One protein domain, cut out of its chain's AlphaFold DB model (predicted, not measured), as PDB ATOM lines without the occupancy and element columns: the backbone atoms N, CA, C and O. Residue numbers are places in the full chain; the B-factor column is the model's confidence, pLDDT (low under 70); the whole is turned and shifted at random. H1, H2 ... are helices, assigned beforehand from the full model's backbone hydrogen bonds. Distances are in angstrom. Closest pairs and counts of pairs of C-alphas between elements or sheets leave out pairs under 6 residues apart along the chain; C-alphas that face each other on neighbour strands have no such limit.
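What this domain is: This is residues 478 to 520 and 584 to 659 of the 659 residues of an uncharacterized protein of Dimargaris cristalligena (UniProt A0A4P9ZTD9). What does the model look like at first sight? It is an elongated body of six helices in two parts set roughly end to end: H3 and H4 cross each other in one, and H6 with H1 and H2 packed across it makes the other. H5 folds back from H4 as a helical hairpin and packs on residues 597 to 604 of it, while at the far end of H6 residues 648 to 654 stick out. What is it made of, and how large is it? The printed part has 119 residues with six named helices, H1 to H6 in order, and no named strand, an all-helix class with mostly crossed packing. It is compact, with a radius of gyration of the C-alphas of 15.6 A, and its outline is a rod of 54 by 26 by 22 A.

How they stand to each other: What does the first helix meet? H1, residues 478 to 487, touches residues 636 to 643 alone of H6, residues 629 to 648, the same way at a steep tilt of 53 degrees; the closest C-alphas, of Leu 479 and Ala 636, are 5.9 A apart. H1 and H2, residues 490 to 499, only just touch, with 3 pairs of C-alphas within 8 A, and only at the corner; the closest C-alphas are those of Leu 486 and Met 493, 6.4 A. What else does H2 touch? It touches residues 638 to 646 alone of H6, opposite ways at a steep tilt of 54 degrees, closest at the C-alphas of Ala 492 and Glu 642, 6.5 A. It also touches residues 602 to 606 alone of H4, residues 584 to 606, closest at the C-alphas of Met 493 and Val 606, 6.1 A. How do the next helices stand? H3, residues 501 to 517, touches H4, opposite ways at a steep tilt of 43 degrees, with the C-alphas of Leu 511 and Ala 594 closest at 5.2 A. H4 and H5, residues 614 to 625, form a hairpin at a shallow tilt of 33 degrees, only just short of steep, with the C-alphas of Leu 601 and Ile 621 closest at 7.0 A. What of the backbones and of what stays apart? In H1 to H6 every O i to N i+4 pair is within hydrogen-bond range. H4 and H6 are apart, as are H1 and H3, and H2 and H5.

Where its parts are: Where does the first helix begin and the last one end? H1 begins at C-alpha 478, (-27.311, -33.669, -12.657), and H6 ends at C-alpha 648, (-38.216, -17.782, -7.395). How long are the helices? H4 measures 33.2 A from first to last C-alpha, H6 28.6 A and H3 24.7 A.

The domain as a whole: Where is the cut? Residues 521 to 583 are not printed, and C-alphas 520 and 584 are 14.5 A apart. Where is confidence low? Residues 650 to 659 are under 70, and the mean pLDDT of the printed part is 89.0.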
ATOM      1  N   PRO A 478     -26.744 -34.961 -13.072       85.50
ATOM      2  CA  PRO A 478     -27.311 -33.669 -12.657       85.50
ATOM      3  C   PRO A 478     -28.777 -33.766 -12.218       85.50
ATOM      4  O   PRO A 478     -29.094 -33.438 -11.078       85.50
ATOM      5  N   LEU A 479     -29.610 -34.412 -13.046       88.25
ATOM      6  CA  LEU A 479     -31.005 -34.743 -12.743       88.25
ATOM      7  C   LEU A 479     -31.197 -35.363 -11.351       88.25
ATOM      8  O   LEU A 479     -32.128 -35.015 -10.637       88.25
ATOM      9  N   LEU A 480     -30.321 -36.281 -10.934       84.69
ATOM     10  CA  LEU A 480     -30.451 -36.955  -9.643       84.69
ATOM     11  C   LEU A 480     -30.124 -36.028  -8.459       84.69
ATOM     12  O   LEU A 480     -30.673 -36.223  -7.375       84.69
ATOM     13  N   ALA A 481     -29.277 -35.012  -8.640       89.81
ATOM     14  CA  ALA A 481     -29.088 -33.981  -7.620       89.81
ATOM     15  C   ALA A 481     -30.358 -33.126  -7.475       89.81
ATOM     16  O   ALA A 481     -30.851 -32.949  -6.360       89.81
ATOM     17  N   ASP A 482     -30.933 -32.691  -8.597       92.88
ATOM     18  CA  ASP A 482     -32.120 -31.831  -8.638       92.88
ATOM     19  C   ASP A 482     -33.375 -32.530  -8.101       92.88
ATOM     20  O   ASP A 482     -34.125 -31.964  -7.302       92.88
ATOM     21  N   LEU A 483     -33.561 -33.805  -8.443       92.75
ATOM     22  CA  LEU A 483     -34.684 -34.605  -7.961       92.75
ATOM     23  C   LEU A 483     -34.569 -34.904  -6.460       92.75
ATOM     24  O   LEU A 483     -35.563 -34.853  -5.737       92.75
ATOM     25  N   VAL A 484     -33.352 -35.145  -5.954       92.06
ATOM     26  CA  VAL A 484     -33.100 -35.259  -4.508       92.06
ATOM     27  C   VAL A 484     -33.323 -33.923  -3.797       92.06
ATOM     28  O   VAL A 484     -33.849 -33.932  -2.683       92.06
ATOM     29  N   ALA A 485     -32.979 -32.789  -4.416       91.69
ATOM     30  CA  ALA A 485     -33.261 -31.464  -3.872       91.69
ATOM     31  C   ALA A 485     -34.778 -31.234  -3.752       91.69
ATOM     32  O   ALA A 485     -35.256 -31.027  -2.632       91.69
ATOM     33  N   LEU A 486     -35.538 -31.389  -4.848       93.69
ATOM     34  CA  LEU A 486     -37.007 -31.284  -4.881       93.69
ATOM     35  C   LEU A 486     -37.697 -32.186  -3.854       93.69
ATOM     36  O   LEU A 486     -38.662 -31.776  -3.212       93.69
ATOM     37  N   ARG A 487     -37.195 -33.406  -3.653       94.38
ATOM     38  CA  ARG A 487     -37.766 -34.385  -2.718       94.38
ATOM     39  C   ARG A 487     -37.768 -33.928  -1.251       94.38
ATOM     40  O   ARG A 487     -38.551 -34.442  -0.454       94.38
ATOM     41  N   ASN A 488     -36.940 -32.950  -0.875       93.75
ATOM     42  CA  ASN A 488     -37.003 -32.327   0.455       93.75
ATOM     43  C   ASN A 488     -38.194 -31.358   0.613       93.75
ATOM     44  O   ASN A 488     -38.519 -30.967   1.734       93.75
ATOM     45  N   TYR A 489     -38.861 -30.997  -0.487       94.94
ATOM     46  CA  TYR A 489     -39.958 -30.035  -0.558       94.94
ATOM     47  C   TYR A 489     -41.240 -30.732  -1.048       94.94
ATOM     48  O   TYR A 489     -41.601 -30.624  -2.221       94.94
ATOM     49  N   PRO A 490     -41.987 -31.431  -0.166       92.31
ATOM     50  CA  PRO A 490     -43.170 -32.198  -0.569       92.31
ATOM     51  C   PRO A 490     -44.269 -31.345  -1.225       92.31
ATOM     52  O   PRO A 490     -45.063 -31.876  -1.992       92.31
ATOM     53  N   GLY A 491     -44.300 -30.029  -0.971       92.50
ATOM     54  CA  GLY A 491     -45.177 -29.092  -1.682       92.50
ATOM     55  C   GLY A 491     -44.817 -28.933  -3.164       92.50
ATOM     56  O   GLY A 491     -45.700 -29.040  -4.006       92.50
ATOM     57  N   ALA A 492     -43.531 -28.767  -3.495       92.94
ATOM     58  CA  ALA A 492     -43.076 -28.694  -4.885       92.94
ATOM     59  C   ALA A 492     -43.236 -30.038  -5.603       92.94
ATOM     60  O   ALA A 492     -43.685 -30.082  -6.740       92.94
ATOM     61  N   MET A 493     -42.978 -31.158  -4.918       95.19
ATOM     62  CA  MET A 493     -43.230 -32.479  -5.503       95.19
ATOM     63  C   MET A 493     -44.729 -32.726  -5.762       95.19
ATOM     64  O   MET A 493     -45.093 -33.319  -6.774       95.19
ATOM     65  N   ALA A 494     -45.616 -32.241  -4.887       94.25
ATOM     66  CA  ALA A 494     -47.059 -32.276  -5.133       94.25
ATOM     67  C   ALA A 494     -47.475 -31.353  -6.293       94.25
ATOM     68  O   ALA A 494     -48.326 -31.743  -7.088       94.25
ATOM     69  N   ASN A 495     -46.863 -30.169  -6.428       92.00
ATOM     70  CA  ASN A 495     -47.063 -29.301  -7.591       92.00
ATOM     71  C   ASN A 495     -46.614 -29.997  -8.878       92.00
ATOM     72  O   ASN A 495     -47.406 -30.065  -9.808       92.00
ATOM     73  N   LEU A 496     -45.425 -30.607  -8.907       95.44
ATOM     74  CA  LEU A 496     -44.924 -31.376 -10.049       95.44
ATOM     75  C   LEU A 496     -45.924 -32.466 -10.477       95.44
ATOM     76  O   LEU A 496     -46.265 -32.566 -11.652       95.44
ATOM     77  N   LEU A 497     -46.471 -33.241  -9.531       95.88
ATOM     78  CA  LEU A 497     -47.477 -34.258  -9.861       95.88
ATOM     79  C   LEU A 497     -48.801 -33.687 -10.398       95.88
ATOM     80  O   LEU A 497     -49.442 -34.344 -11.215       95.88
ATOM     81  N   ASN A 498     -49.226 -32.514  -9.922       94.75
ATOM     82  CA  ASN A 498     -50.505 -31.906 -10.303       94.75
ATOM     83  C   ASN A 498     -50.409 -31.113 -11.618       94.75
ATOM     84  O   ASN A 498     -51.282 -31.246 -12.470       94.75
ATOM     85  N   THR A 499     -49.360 -30.300 -11.779       94.56
ATOM     86  CA  THR A 499     -49.099 -29.473 -12.968       94.56
ATOM     87  C   THR A 499     -48.859 -30.356 -14.188       94.56
ATOM     88  O   THR A 499     -49.461 -30.143 -15.237       94.56
ATOM     89  N   TYR A 500     -48.032 -31.394 -14.042       95.88
ATOM     90  CA  TYR A 500     -47.602 -32.239 -15.155       95.88
ATOM     91  C   TYR A 500     -48.386 -33.556 -15.255       95.88
ATOM     92  O   TYR A 500     -47.865 -34.568 -15.723       95.88
ATOM     93  N   GLN A 501     -49.662 -33.559 -14.853       96.50
ATOM     94  CA  GLN A 501     -50.545 -34.721 -15.023       96.50
ATOM     95  C   GLN A 501     -50.536 -35.298 -16.463       96.50
ATOM     96  O   GLN A 501     -50.432 -36.523 -16.560       96.50
ATOM     97  N   PRO A 502     -50.529 -34.493 -17.556       95.38
ATOM     98  CA  PRO A 502     -50.472 -35.018 -18.926       95.38
ATOM     99  C   PRO A 502     -49.239 -35.883 -19.225       95.38
ATOM    100  O   PRO A 502     -49.355 -36.883 -19.927       95.38
ATOM    101  N   PHE A 503     -48.073 -35.561 -18.650       96.94
ATOM    102  CA  PHE A 503     -46.867 -36.387 -18.794       96.94
ATOM    103  C   PHE A 503     -47.065 -37.782 -18.188       96.94
ATOM    104  O   PHE A 503     -46.653 -38.787 -18.765       96.94
ATOM    105  N   PHE A 504     -47.714 -37.865 -17.024       96.62
ATOM    106  CA  PHE A 504     -47.975 -39.152 -16.380       96.62
ATOM    107  C   PHE A 504     -49.029 -39.981 -17.123       96.62
ATOM    108  O   PHE A 504     -48.971 -41.210 -17.067       96.62
ATOM    109  N   ASP A 505     -49.959 -39.326 -17.818       95.06
ATOM    110  CA  ASP A 505     -50.969 -39.989 -18.645       95.06
ATOM    111  C   ASP A 505     -50.335 -40.564 -19.929       95.06
ATOM    112  O   ASP A 505     -50.597 -41.718 -20.281       95.06
ATOM    113  N   GLU A 506     -49.416 -39.823 -20.564       95.88
ATOM    114  CA  GLU A 506     -48.584 -40.298 -21.685       95.88
ATOM    115  C   GLU A 506     -47.647 -41.442 -21.260       95.88
ATOM    116  O   GLU A 506     -47.595 -42.484 -21.915       95.88
ATOM    117  N   LEU A 507     -46.965 -41.324 -20.114       95.00
ATOM    118  CA  LEU A 507     -46.163 -42.419 -19.554       95.00
ATOM    119  C   LEU A 507     -47.021 -43.681 -19.335       95.00
ATOM    120  O   LEU A 507     -46.606 -44.783 -19.693       95.00
ATOM    121  N   GLY A 508     -48.241 -43.528 -18.808       95.81
ATOM    122  CA  GLY A 508     -49.209 -44.620 -18.668       95.81
ATOM    123  C   GLY A 508     -49.657 -45.212 -20.007       95.81
ATOM    124  O   GLY A 508     -49.826 -46.426 -20.124       95.81
ATOM    125  N   HIS A 509     -49.809 -44.395 -21.052       95.62
ATOM    126  CA  HIS A 509     -50.067 -44.879 -22.409       95.62
ATOM    127  C   HIS A 509     -48.887 -45.697 -22.963       95.62
ATOM    128  O   HIS A 509     -49.091 -46.811 -23.452       95.62
ATOM    129  N   ARG A 510     -47.640 -45.234 -22.804       94.38
ATOM    130  CA  ARG A 510     -46.456 -45.984 -23.262       94.38
ATOM    131  C   ARG A 510     -46.230 -47.289 -22.506       94.38
ATOM    132  O   ARG A 510     -45.891 -48.292 -23.137       94.38
ATOM    133  N   LEU A 511     -46.475 -47.312 -21.195       93.94
ATOM    134  CA  LEU A 511     -46.443 -48.536 -20.386       93.94
ATOM    135  C   LEU A 511     -47.507 -49.548 -20.858       93.94
ATOM    136  O   LEU A 511     -47.195 -50.734 -20.989       93.94
ATOM    137  N   ARG A 512     -48.723 -49.095 -21.216       94.94
ATOM    138  CA  ARG A 512     -49.758 -49.949 -21.842       94.94
ATOM    139  C   ARG A 512     -49.281 -50.540 -23.169       94.94
ATOM    140  O   ARG A 512     -49.322 -51.758 -23.335       94.94
ATOM    141  N   LEU A 513     -48.750 -49.715 -24.073       94.44
ATOM    142  CA  LEU A 513     -48.218 -50.173 -25.365       94.44
ATOM    143  C   LEU A 513     -47.036 -51.146 -25.215       94.44
ATOM    144  O   LEU A 513     -46.912 -52.099 -25.985       94.44
ATOM    145  N   GLN A 514     -46.158 -50.938 -24.229       92.81
ATOM    146  CA  GLN A 514     -45.058 -51.861 -23.939       92.81
ATOM    147  C   GLN A 514     -45.572 -53.197 -23.389       92.81
ATOM    148  O   GLN A 514     -45.082 -54.248 -23.803       92.81
ATOM    149  N   CYS A 515     -46.581 -53.167 -22.516       93.00
ATOM    150  CA  CYS A 515     -47.243 -54.371 -22.026       93.00
ATOM    151  C   CYS A 515     -47.936 -55.142 -23.160       93.00
ATOM    152  O   CYS A 515     -47.777 -56.352 -23.246       93.00
ATOM    153  N   MET A 516     -48.609 -54.466 -24.097       92.19
ATOM    154  CA  MET A 516     -49.205 -55.118 -25.274       92.19
ATOM    155  C   MET A 516     -48.157 -55.774 -26.190       92.19
ATOM    156  O   MET A 516     -48.399 -56.849 -26.730       92.19
ATOM    157  N   LYS A 517     -46.964 -55.175 -26.335       92.81
ATOM    158  CA  LYS A 517     -45.836 -55.774 -27.083       92.81
ATOM    159  C   LYS A 517     -45.204 -56.972 -26.365       92.81
ATOM    160  O   LYS A 517     -44.650 -57.858 -27.015       92.81
ATOM    161  N   HIS A 518     -45.262 -56.992 -25.037       89.81
ATOM    162  CA  HIS A 518     -44.662 -58.018 -24.186       89.81
ATOM    163  C   HIS A 518     -45.647 -58.440 -23.087       89.81
ATOM    164  O   HIS A 518     -45.406 -58.145 -21.910       89.81
ATOM    165  N   PRO A 519     -46.758 -59.116 -23.448       85.38
ATOM    166  CA  PRO A 519     -47.803 -59.448 -22.493       85.38
ATOM    167  C   PRO A 519     -47.217 -60.304 -21.366       85.38
ATOM    168  O   PRO A 519     -46.449 -61.238 -21.638       85.38
ATOM    169  N   PRO A 520     -47.536 -60.002 -20.094       75.88
ATOM    170  CA  PRO A 520     -46.995 -60.740 -18.966       75.88
ATOM    171  C   PRO A 520     -47.442 -62.198 -19.068       75.88
ATOM    172  O   PRO A 520     -48.621 -62.507 -18.900       75.88
ATOM    173  N   THR A 584     -59.858 -58.624 -24.917       83.31
ATOM    174  CA  THR A 584     -60.276 -57.640 -23.902       83.31
ATOM    175  C   THR A 584     -59.724 -57.937 -22.505       83.31
ATOM    176  O   THR A 584     -59.438 -57.006 -21.751       83.31
ATOM    177  N   GLU A 585     -59.512 -59.211 -22.147       87.69
ATOM    178  CA  GLU A 585     -58.872 -59.571 -20.872       87.69
ATOM    179  C   GLU A 585     -57.388 -59.174 -20.855       87.69
ATOM    180  O   GLU A 585     -56.896 -58.664 -19.846       87.69
ATOM    181  N   CYS A 586     -56.671 -59.352 -21.971       85.56
ATOM    182  CA  CYS A 586     -55.260 -58.965 -22.072       85.56
ATOM    183  C   CYS A 586     -55.081 -57.441 -22.024       85.56
ATOM    184  O   CYS A 586     -54.199 -56.950 -21.315       85.56
ATOM    185  N   GLU A 587     -55.940 -56.691 -22.718       89.38
ATOM    186  CA  GLU A 587     -55.946 -55.227 -22.676       89.38
ATOM    187  C   GLU A 587     -56.201 -54.699 -21.254       89.38
ATOM    188  O   GLU A 587     -55.415 -53.897 -20.745       89.38
ATOM    189  N   GLN A 588     -57.215 -55.221 -20.555       92.00
ATOM    190  CA  GLN A 588     -57.545 -54.802 -19.187       92.00
ATOM    191  C   GLN A 588     -56.449 -55.164 -18.161       92.00
ATOM    192  O   GLN A 588     -56.200 -54.411 -17.208       92.00
ATOM    193  N   LEU A 589     -55.748 -56.288 -18.348       91.88
ATOM    194  CA  LEU A 589     -54.573 -56.641 -17.543       91.88
ATOM    195  C   LEU A 589     -53.391 -55.693 -17.803       91.88
ATOM    196  O   LEU A 589     -52.708 -55.297 -16.856       91.88
ATOM    197  N   CYS A 590     -53.167 -55.281 -19.052       92.38
ATOM    198  CA  CYS A 590     -52.116 -54.320 -19.381       92.38
ATOM    199  C   CYS A 590     -52.428 -52.894 -18.912       92.38
ATOM    200  O   CYS A 590     -51.531 -52.218 -18.406       92.38
ATOM    201  N   GLU A 591     -53.684 -52.452 -19.001       92.56
ATOM    202  CA  GLU A 591     -54.131 -51.166 -18.459       92.56
ATOM    203  C   GLU A 591     -53.944 -51.094 -16.942       92.56
ATOM    204  O   GLU A 591     -53.225 -50.227 -16.443       92.56
ATOM    205  N   SER A 592     -54.471 -52.076 -16.205       93.44
ATOM    206  CA  SER A 592     -54.310 -52.125 -14.746       93.44
ATOM    207  C   SER A 592     -52.848 -52.271 -14.289       93.44
ATOM    208  O   SER A 592     -52.487 -51.747 -13.232       93.44
ATOM    209  N   SER A 593     -51.984 -52.923 -15.079       94.38
ATOM    210  CA  SER A 593     -50.536 -52.996 -14.827       94.38
ATOM    211  C   SER A 593     -49.837 -51.644 -15.016       94.38
ATOM    212  O   SER A 593     -49.045 -51.238 -14.163       94.38
ATOM    213  N   ALA A 594     -50.131 -50.931 -16.106       93.69
ATOM    214  CA  ALA A 594     -49.541 -49.627 -16.394       93.69
ATOM    215  C   ALA A 594     -49.967 -48.567 -15.365       93.69
ATOM    216  O   ALA A 594     -49.118 -47.872 -14.805       93.69
ATOM    217  N   ASP A 595     -51.259 -48.512 -15.028       94.56
ATOM    218  CA  ASP A 595     -51.788 -47.616 -13.994       94.56
ATOM    219  C   ASP A 595     -51.181 -47.910 -12.616       94.56
ATOM    220  O   ASP A 595     -50.897 -46.994 -11.837       94.56
ATOM    221  N   ALA A 596     -50.926 -49.186 -12.302       95.69
ATOM    222  CA  ALA A 596     -50.228 -49.569 -11.079       95.69
ATOM    223  C   ALA A 596     -48.769 -49.081 -11.064       95.69
ATOM    224  O   ALA A 596     -48.308 -48.609 -10.021       95.69
ATOM    225  N   GLN A 597     -48.060 -49.140 -12.195       95.19
ATOM    226  CA  GLN A 597     -46.682 -48.649 -12.332       95.19
ATOM    227  C   GLN A 597     -46.606 -47.117 -12.237       95.19
ATOM    228  O   GLN A 597     -45.839 -46.601 -11.423       95.19
ATOM    229  N   VAL A 598     -47.462 -46.378 -12.954       96.44
ATOM    230  CA  VAL A 598     -47.565 -44.908 -12.825       96.44
ATOM    231  C   VAL A 598     -47.969 -44.518 -11.401       96.44
ATOM    232  O   VAL A 598     -47.380 -43.617 -10.801       96.44
ATOM    233  N   GLY A 599     -48.933 -45.224 -10.807       96.81
ATOM    234  CA  GLY A 599     -49.357 -45.010  -9.425       96.81
ATOM    235  C   GLY A 599     -48.250 -45.284  -8.401       96.81
ATOM    236  O   GLY A 599     -48.162 -44.580  -7.392       96.81
ATOM    237  N   GLN A 600     -47.387 -46.273  -8.645       96.12
ATOM    238  CA  GLN A 600     -46.224 -46.560  -7.808       96.12
ATOM    239  C   GLN A 600     -45.132 -45.496  -7.978       96.12
ATOM    240  O   GLN A 600     -44.607 -45.033  -6.965       96.12
ATOM    241  N   LEU A 601     -44.856 -45.039  -9.203       96.31
ATOM    242  CA  LEU A 601     -43.952 -43.921  -9.476       96.31
ATOM    243  C   LEU A 601     -44.416 -42.636  -8.771       96.31
ATOM    244  O   LEU A 601     -43.638 -42.045  -8.026       96.31
ATOM    245  N   LYS A 602     -45.691 -42.242  -8.913       96.62
ATOM    246  CA  LYS A 602     -46.253 -41.054  -8.237       96.62
ATOM    247  C   LYS A 602     -46.104 -41.131  -6.712       96.62
ATOM    248  O   LYS A 602     -45.710 -40.152  -6.083       96.62
ATOM    249  N   ARG A 603     -46.362 -42.298  -6.101       96.56
ATOM    250  CA  ARG A 603     -46.127 -42.507  -4.656       96.56
ATOM    251  C   ARG A 603     -44.649 -42.389  -4.300       96.56
ATOM    252  O   ARG A 603     -44.323 -41.716  -3.329       96.56
ATOM    253  N   LEU A 604     -43.779 -43.032  -5.079       96.00
ATOM    254  CA  LEU A 604     -42.340 -43.023  -4.846       96.00
ATOM    255  C   LEU A 604     -41.798 -41.595  -4.884       96.00
ATOM    256  O   LEU A 604     -41.127 -41.210  -3.934       96.00
ATOM    257  N   LEU A 605     -42.157 -40.798  -5.897       96.00
ATOM    258  CA  LEU A 605     -41.727 -39.404  -6.045       96.00
ATOM    259  C   LEU A 605     -42.007 -38.563  -4.789       96.00
ATOM    260  O   LEU A 605     -41.116 -37.840  -4.344       96.00
ATOM    261  N   VAL A 606     -43.188 -38.725  -4.178       96.25
ATOM    262  CA  VAL A 606     -43.621 -38.001  -2.964       96.25
ATOM    263  C   VAL A 606     -43.076 -38.613  -1.660       96.25
ATOM    264  O   VAL A 606     -43.031 -37.919  -0.644       96.25
ATOM    265  N   SER A 607     -42.631 -39.878  -1.650       95.12
ATOM    266  CA  SER A 607     -42.094 -40.521  -0.439       95.12
ATOM    267  C   SER A 607     -40.858 -39.775   0.087       95.12
ATOM    268  O   SER A 607     -39.854 -39.672  -0.632       95.12
ATOM    269  N   PRO A 608     -40.855 -39.296   1.344       93.00
ATOM    270  CA  PRO A 608     -39.771 -38.480   1.883       93.00
ATOM    271  C   PRO A 608     -38.426 -39.239   1.973       93.00
ATOM    272  O   PRO A 608     -38.407 -40.475   2.029       93.00
ATOM    273  N   PRO A 609     -37.272 -38.533   2.009       92.44
ATOM    274  CA  PRO A 609     -35.933 -39.144   1.938       92.44
ATOM    275  C   PRO A 609     -35.595 -40.183   3.019       92.44
ATOM    276  O   PRO A 609     -34.677 -40.981   2.847       92.44
ATOM    277  N   ASN A 610     -36.325 -40.183   4.136       94.31
ATOM    278  CA  ASN A 610     -36.183 -41.142   5.231       94.31
ATOM    279  C   ASN A 610     -36.907 -42.483   4.993       94.31
ATOM    280  O   ASN A 610     -36.585 -43.449   5.680       94.31
ATOM    281  N   GLU A 611     -37.864 -42.558   4.062       95.44
ATOM    282  CA  GLU A 611     -38.588 -43.800   3.736       95.44
ATOM    283  C   GLU A 611     -37.849 -44.652   2.700       95.44
ATOM    284  O   GLU A 611     -37.734 -45.867   2.857       95.44
ATOM    285  N   ILE A 612     -37.327 -44.016   1.646       94.94
ATOM    286  CA  ILE A 612     -36.636 -44.687   0.536       94.94
ATOM    287  C   ILE A 612     -35.269 -44.020   0.341       94.94
ATOM    288  O   ILE A 612     -35.239 -42.830   0.020       94.94
ATOM    289  N   PRO A 613     -34.133 -44.725   0.505       95.50
ATOM    290  CA  PRO A 613     -32.815 -44.140   0.261       95.50
ATOM    291  C   PRO A 613     -32.638 -43.696  -1.200       95.50
ATOM    292  O   PRO A 613     -33.218 -44.288  -2.108       95.50
ATOM    293  N   ASN A 614     -31.794 -42.688  -1.442       92.31
ATOM    294  CA  ASN A 614     -31.649 -42.063  -2.770       92.31
ATOM    295  C   ASN A 614     -31.221 -43.032  -3.893       92.31
ATOM    296  O   ASN A 614     -31.574 -42.800  -5.043       92.31
ATOM    297  N   GLY A 615     -30.496 -44.113  -3.572       94.06
ATOM    298  CA  GLY A 615     -30.100 -45.143  -4.544       94.06
ATOM    299  C   GLY A 615     -31.305 -45.899  -5.126       94.06
ATOM    300  O   GLY A 615     -31.610 -45.689  -6.294       94.06
ATOM    301  N   PRO A 616     -32.038 -46.695  -4.321       94.50
ATOM    302  CA  PRO A 616     -33.258 -47.383  -4.763       94.50
ATOM    303  C   PRO A 616     -34.339 -46.454  -5.333       94.50
ATOM    304  O   PRO A 616     -35.106 -46.855  -6.200       94.50
ATOM    305  N   TYR A 617     -34.401 -45.209  -4.851       94.12
ATOM    306  CA  TYR A 617     -35.289 -44.177  -5.389       94.12
ATOM    307  C   TYR A 617     -34.951 -43.835  -6.850       94.12
ATOM    308  O   TYR A 617     -35.835 -43.839  -7.700       94.12
ATOM    309  N   TYR A 618     -33.670 -43.598  -7.155       92.50
ATOM    310  CA  TYR A 618     -33.204 -43.369  -8.524       92.50
ATOM    311  C   TYR A 618     -33.347 -44.608  -9.407       92.50
ATOM    312  O   TYR A 618     -33.837 -44.494 -10.523       92.50
ATOM    313  N   GLU A 619     -32.938 -45.772  -8.899       93.88
ATOM    314  CA  GLU A 619     -33.004 -47.053  -9.611       93.88
ATOM    315  C   GLU A 619     -34.438 -47.316 -10.091       93.88
ATOM    316  O   GLU A 619     -34.652 -47.522 -11.278       93.88
ATOM    317  N   TYR A 620     -35.441 -47.120  -9.225       95.12
ATOM    318  CA  TYR A 620     -36.847 -47.252  -9.608       95.12
ATOM    319  C   TYR A 620     -37.304 -46.246 -10.683       95.12
ATOM    320  O   TYR A 620     -38.019 -46.621 -11.613       95.12
ATOM    321  N   ILE A 621     -36.917 -44.969 -10.576       94.69
ATOM    322  CA  ILE A 621     -37.266 -43.940 -11.576       94.69
ATOM    323  C   ILE A 621     -36.621 -44.272 -12.929       94.69
ATOM    324  O   ILE A 621     -37.276 -44.186 -13.968       94.69
ATOM    325  N   ASN A 622     -35.355 -44.691 -12.915       94.44
ATOM    326  CA  ASN A 622     -34.608 -45.072 -14.105       94.44
ATOM    327  C   ASN A 622     -35.159 -46.357 -14.745       94.44
ATOM    328  O   ASN A 622     -35.283 -46.411 -15.962       94.44
ATOM    329  N   ASP A 623     -35.550 -47.353 -13.952       93.62
ATOM    330  CA  ASP A 623     -36.171 -48.585 -14.451       93.62
ATOM    331  C   ASP A 623     -37.579 -48.334 -15.020       93.62
ATOM    332  O   ASP A 623     -37.994 -49.011 -15.957       93.62
ATOM    333  N   THR A 624     -38.310 -47.349 -14.479       93.81
ATOM    334  CA  THR A 624     -39.671 -47.010 -14.934       93.81
ATOM    335  C   THR A 624     -39.675 -46.132 -16.185       93.81
ATOM    336  O   THR A 624     -40.468 -46.375 -17.086       93.81
ATOM    337  N   ILE A 625     -38.833 -45.092 -16.246       94.44
ATOM    338  CA  ILE A 625     -38.871 -44.070 -17.313       94.44
ATOM    339  C   ILE A 625     -37.692 -44.218 -18.290       94.44
ATOM    340  O   ILE A 625     -37.813 -43.877 -19.462       94.44
ATOM    341  N   GLY A 626     -36.549 -44.759 -17.854       92.56
ATOM    342  CA  GLY A 626     -35.296 -44.786 -18.625       92.56
ATOM    343  C   GLY A 626     -35.308 -45.673 -19.874       92.56
ATOM    344  O   GLY A 626     -34.384 -45.596 -20.681       92.56
ATOM    345  N   ALA A 627     -36.364 -46.466 -20.080       91.75
ATOM    346  CA  ALA A 627     -36.649 -47.124 -21.356       91.75
ATOM    347  C   ALA A 627     -37.020 -46.131 -22.483       91.75
ATOM    348  O   ALA A 627     -36.926 -46.484 -23.659       91.75
ATOM    349  N   TRP A 628     -37.407 -44.897 -22.135       94.44
ATOM    350  CA  TRP A 628     -37.805 -43.825 -23.050       94.44
ATOM    351  C   TRP A 628     -36.935 -42.578 -22.820       94.44
ATOM    352  O   TRP A 628     -37.241 -41.765 -21.946       94.44
ATOM    353  N   PRO A 629     -35.836 -42.407 -23.581       91.88
ATOM    354  CA  PRO A 629     -34.928 -41.269 -23.418       91.88
ATOM    355  C   PRO A 629     -35.606 -39.902 -23.584       91.88
ATOM    356  O   PRO A 629     -35.218 -38.945 -22.922       91.88
ATOM    357  N   ASP A 630     -36.635 -39.820 -24.427       91.88
ATOM    358  CA  ASP A 630     -37.437 -38.617 -24.654       91.88
ATOM    359  C   ASP A 630     -38.309 -38.262 -23.440       91.88
ATOM    360  O   ASP A 630     -38.273 -37.121 -22.982       91.88
ATOM    361  N   LEU A 631     -39.006 -39.239 -22.843       91.81
ATOM    362  CA  LEU A 631     -39.728 -39.019 -21.583       91.81
ATOM    363  C   LEU A 631     -38.775 -38.736 -20.416       91.81
ATOM    364  O   LEU A 631     -39.111 -37.942 -19.545       91.81
ATOM    365  N   MET A 632     -37.584 -39.341 -20.388       94.62
ATOM    366  CA  MET A 632     -36.578 -39.031 -19.367       94.62
ATOM    367  C   MET A 632     -36.042 -37.597 -19.509       94.62
ATOM    368  O   MET A 632     -35.802 -36.954 -18.489       94.62
ATOM    369  N   SER A 633     -35.896 -37.077 -20.736       92.56
ATOM    370  CA  SER A 633     -35.548 -35.666 -20.968       92.56
ATOM    371  C   SER A 633     -36.658 -34.745 -20.470       92.56
ATOM    372  O   SER A 633     -36.411 -33.947 -19.575       92.56
ATOM    373  N   GLN A 634     -37.900 -34.945 -20.930       91.81
ATOM    374  CA  GLN A 634     -39.054 -34.156 -20.471       91.81
ATOM    375  C   GLN A 634     -39.194 -34.187 -18.943       91.81
ATOM    376  O   GLN A 634     -39.454 -33.172 -18.305       91.81
ATOM    377  N   PHE A 635     -38.968 -35.350 -18.326       94.75
ATOM    378  CA  PHE A 635     -38.980 -35.497 -16.877       94.75
ATOM    379  C   PHE A 635     -37.864 -34.716 -16.177       94.75
ATOM    380  O   PHE A 635     -38.093 -34.165 -15.099       94.75
ATOM    381  N   ALA A 636     -36.683 -34.619 -16.790       94.38
ATOM    382  CA  ALA A 636     -35.606 -33.771 -16.301       94.38
ATOM    383  C   ALA A 636     -35.948 -32.283 -16.400       94.38
ATOM    384  O   ALA A 636     -35.706 -31.538 -15.450       94.38
ATOM    385  N   ASP A 637     -36.559 -31.871 -17.506       92.75
ATOM    386  CA  ASP A 637     -36.927 -30.481 -17.759       92.75
ATOM    387  C   ASP A 637     -38.006 -30.019 -16.763       92.75
ATOM    388  O   ASP A 637     -37.811 -29.032 -16.059       92.75
ATOM    389  N   MET A 638     -39.060 -30.814 -16.536       94.38
ATOM    390  CA  MET A 638     -40.077 -30.534 -15.503       94.38
ATOM    391  C   MET A 638     -39.497 -30.464 -14.076       94.38
ATOM    392  O   MET A 638     -39.938 -29.654 -13.254       94.38
ATOM    393  N   VAL A 639     -38.498 -31.301 -13.765       94.25
ATOM    394  CA  VAL A 639     -37.760 -31.256 -12.491       94.25
ATOM    395  C   VAL A 639     -36.936 -29.969 -12.372       94.25
ATOM    396  O   VAL A 639     -36.911 -29.363 -11.298       94.25
ATOM    397  N   ASN A 640     -36.312 -29.507 -13.458       91.00
ATOM    398  CA  ASN A 640     -35.605 -28.226 -13.492       91.00
ATOM    399  C   ASN A 640     -36.569 -27.042 -13.313       91.00
ATOM    400  O   ASN A 640     -36.303 -26.185 -12.469       91.00
ATOM    401  N   CYS A 641     -37.716 -27.032 -14.003       90.81
ATOM    402  CA  CYS A 641     -38.727 -25.978 -13.884       90.81
ATOM    403  C   CYS A 641     -39.239 -25.817 -12.440       90.81
ATOM    404  O   CYS A 641     -39.248 -24.708 -11.905       90.81
ATOM    405  N   GLU A 642     -39.615 -26.905 -11.754       92.44
ATOM    406  CA  GLU A 642     -40.086 -26.819 -10.358       92.44
ATOM    407  C   GLU A 642     -38.947 -26.519  -9.361       92.44
ATOM    408  O   GLU A 642     -39.168 -25.842  -8.352       92.44
ATOM    409  N   ARG A 643     -37.702 -26.938  -9.647       91.38
ATOM    410  CA  ARG A 643     -36.516 -26.517  -8.876       91.38
ATOM    411  C   ARG A 643     -36.301 -25.006  -8.985       91.38
ATOM    412  O   ARG A 643     -36.002 -24.351  -7.986       91.38
ATOM    413  N   GLU A 644     -36.444 -24.445 -10.179       88.31
ATOM    414  CA  GLU A 644     -36.295 -23.009 -10.410       88.31
ATOM    415  C   GLU A 644     -37.451 -22.228  -9.800       88.31
ATOM    416  O   GLU A 644     -37.214 -21.248  -9.097       88.31
ATOM    417  N   ARG A 645     -38.688 -22.716  -9.919       85.25
ATOM    418  CA  ARG A 645     -39.858 -22.157  -9.227       85.25
ATOM    419  C   ARG A 645     -39.654 -22.048  -7.710       85.25
ATOM    420  O   ARG A 645     -39.926 -20.997  -7.131       85.25
ATOM    421  N   LEU A 646     -39.089 -23.079  -7.071       86.88
ATOM    422  CA  LEU A 646     -38.692 -23.028  -5.653       86.88
ATOM    423  C   LEU A 646     -37.641 -21.951  -5.342       86.88
ATOM    424  O   LEU A 646     -37.614 -21.432  -4.223       86.88
ATOM    425  N   CYS A 647     -36.768 -21.627  -6.299       84.00
ATOM    426  CA  CYS A 647     -35.799 -20.540  -6.168       84.00
ATOM    427  C   CYS A 647     -36.477 -19.163  -6.289       84.00
ATOM    428  O   CYS A 647     -36.130 -18.249  -5.543       84.00
ATOM    429  N   TRP A 648     -37.466 -19.025  -7.177       81.38
ATOM    430  CA  TRP A 648     -38.216 -17.782  -7.395       81.38
ATOM    431  C   TRP A 648     -39.157 -17.410  -6.243       81.38
ATOM    432  O   TRP A 648     -39.232 -16.237  -5.880       81.38
ATOM    433  N   ASP A 649     -39.824 -18.383  -5.613       75.75
ATOM    434  CA  ASP A 649     -40.823 -18.142  -4.554       75.75
ATOM    435  C   ASP A 649     -40.251 -17.517  -3.259       75.75
ATOM    436  O   ASP A 649     -40.992 -17.253  -2.307       75.75
ATOM    437  N   GLY A 650     -38.932 -17.310  -3.159       60.28
ATOM    438  CA  GLY A 650     -38.269 -16.602  -2.052       60.28
ATOM    439  C   GLY A 650     -38.347 -17.293  -0.682       60.28
ATOM    440  O   GLY A 650     -37.667 -16.887   0.260       60.28
ATOM    441  N   SER A 651     -39.128 -18.369  -0.550       54.16
ATOM    442  CA  SER A 651     -39.219 -19.183   0.667       54.16
ATOM    443  C   SER A 651     -37.886 -19.867   1.002       54.16
ATOM    444  O   SER A 651     -37.566 -20.071   2.176       54.16
ATOM    445  N   ALA A 652     -37.050 -20.117  -0.012       52.84
ATOM    446  CA  ALA A 652     -35.689 -20.630   0.095       52.84
ATOM    447  C   ALA A 652     -34.637 -19.535   0.396       52.84
ATOM    448  O   ALA A 652     -33.563 -19.506  -0.201       52.84
ATOM    449  N   THR A 653     -34.873 -18.673   1.394       47.47
ATOM    450  CA  THR A 653     -33.872 -17.677   1.865       47.47
ATOM    451  C   THR A 653     -32.538 -18.284   2.342       47.47
ATOM    452  O   THR A 653     -31.574 -17.553   2.564       47.47
ATOM    453  N   ASP A 654     -32.448 -19.613   2.460       48.31
ATOM    454  CA  ASP A 654     -31.240 -20.373   2.796       48.31
ATOM    455  C   ASP A 654     -30.696 -21.175   1.587       48.31
ATOM    456  O   ASP A 654     -30.330 -22.344   1.708       48.31
ATOM    457  N   HIS A 655     -30.621 -20.544   0.403       47.75
ATOM    458  CA  HIS A 655     -30.043 -21.112  -0.836       47.75
ATOM    459  C   HIS A 655     -28.682 -21.818  -0.652       47.75
ATOM    460  O   HIS A 655     -28.337 -22.710  -1.422       47.75
ATOM    461  N   ARG A 656     -27.901 -21.447   0.373       47.03
ATOM    462  CA  ARG A 656     -26.602 -22.065   0.701       47.03
ATOM    463  C   ARG A 656     -26.687 -23.402   1.449       47.03
ATOM    464  O   ARG A 656     -25.638 -23.960   1.751       47.03
ATOM    465  N   ARG A 657     -27.882 -23.900   1.781       44.69
ATOM    466  CA  ARG A 657     -28.085 -25.217   2.416       44.69
ATOM    467  C   ARG A 657     -28.659 -26.294   1.498       44.69
ATOM    468  O   ARG A 657     -28.784 -27.433   1.940       44.69
ATOM    469  N   VAL A 658     -29.038 -25.943   0.270       49.53
ATOM    470  CA  VAL A 658     -29.639 -26.883  -0.695       49.53
ATOM    471  C   VAL A 658     -28.570 -27.735  -1.408       49.53
ATOM    472  O   VAL A 658     -28.895 -28.802  -1.921       49.53
ATOM    473  N   TYR A 659     -27.303 -27.300  -1.369       40.72
ATOM    474  CA  TYR A 659     -26.120 -27.960  -1.942       40.72
ATOM    475  C   TYR A 659     -25.056 -28.258  -0.873       40.72
ATOM    476  O   TYR A 659     -24.851 -27.382   0.000       40.72
TER     477      TYR A 659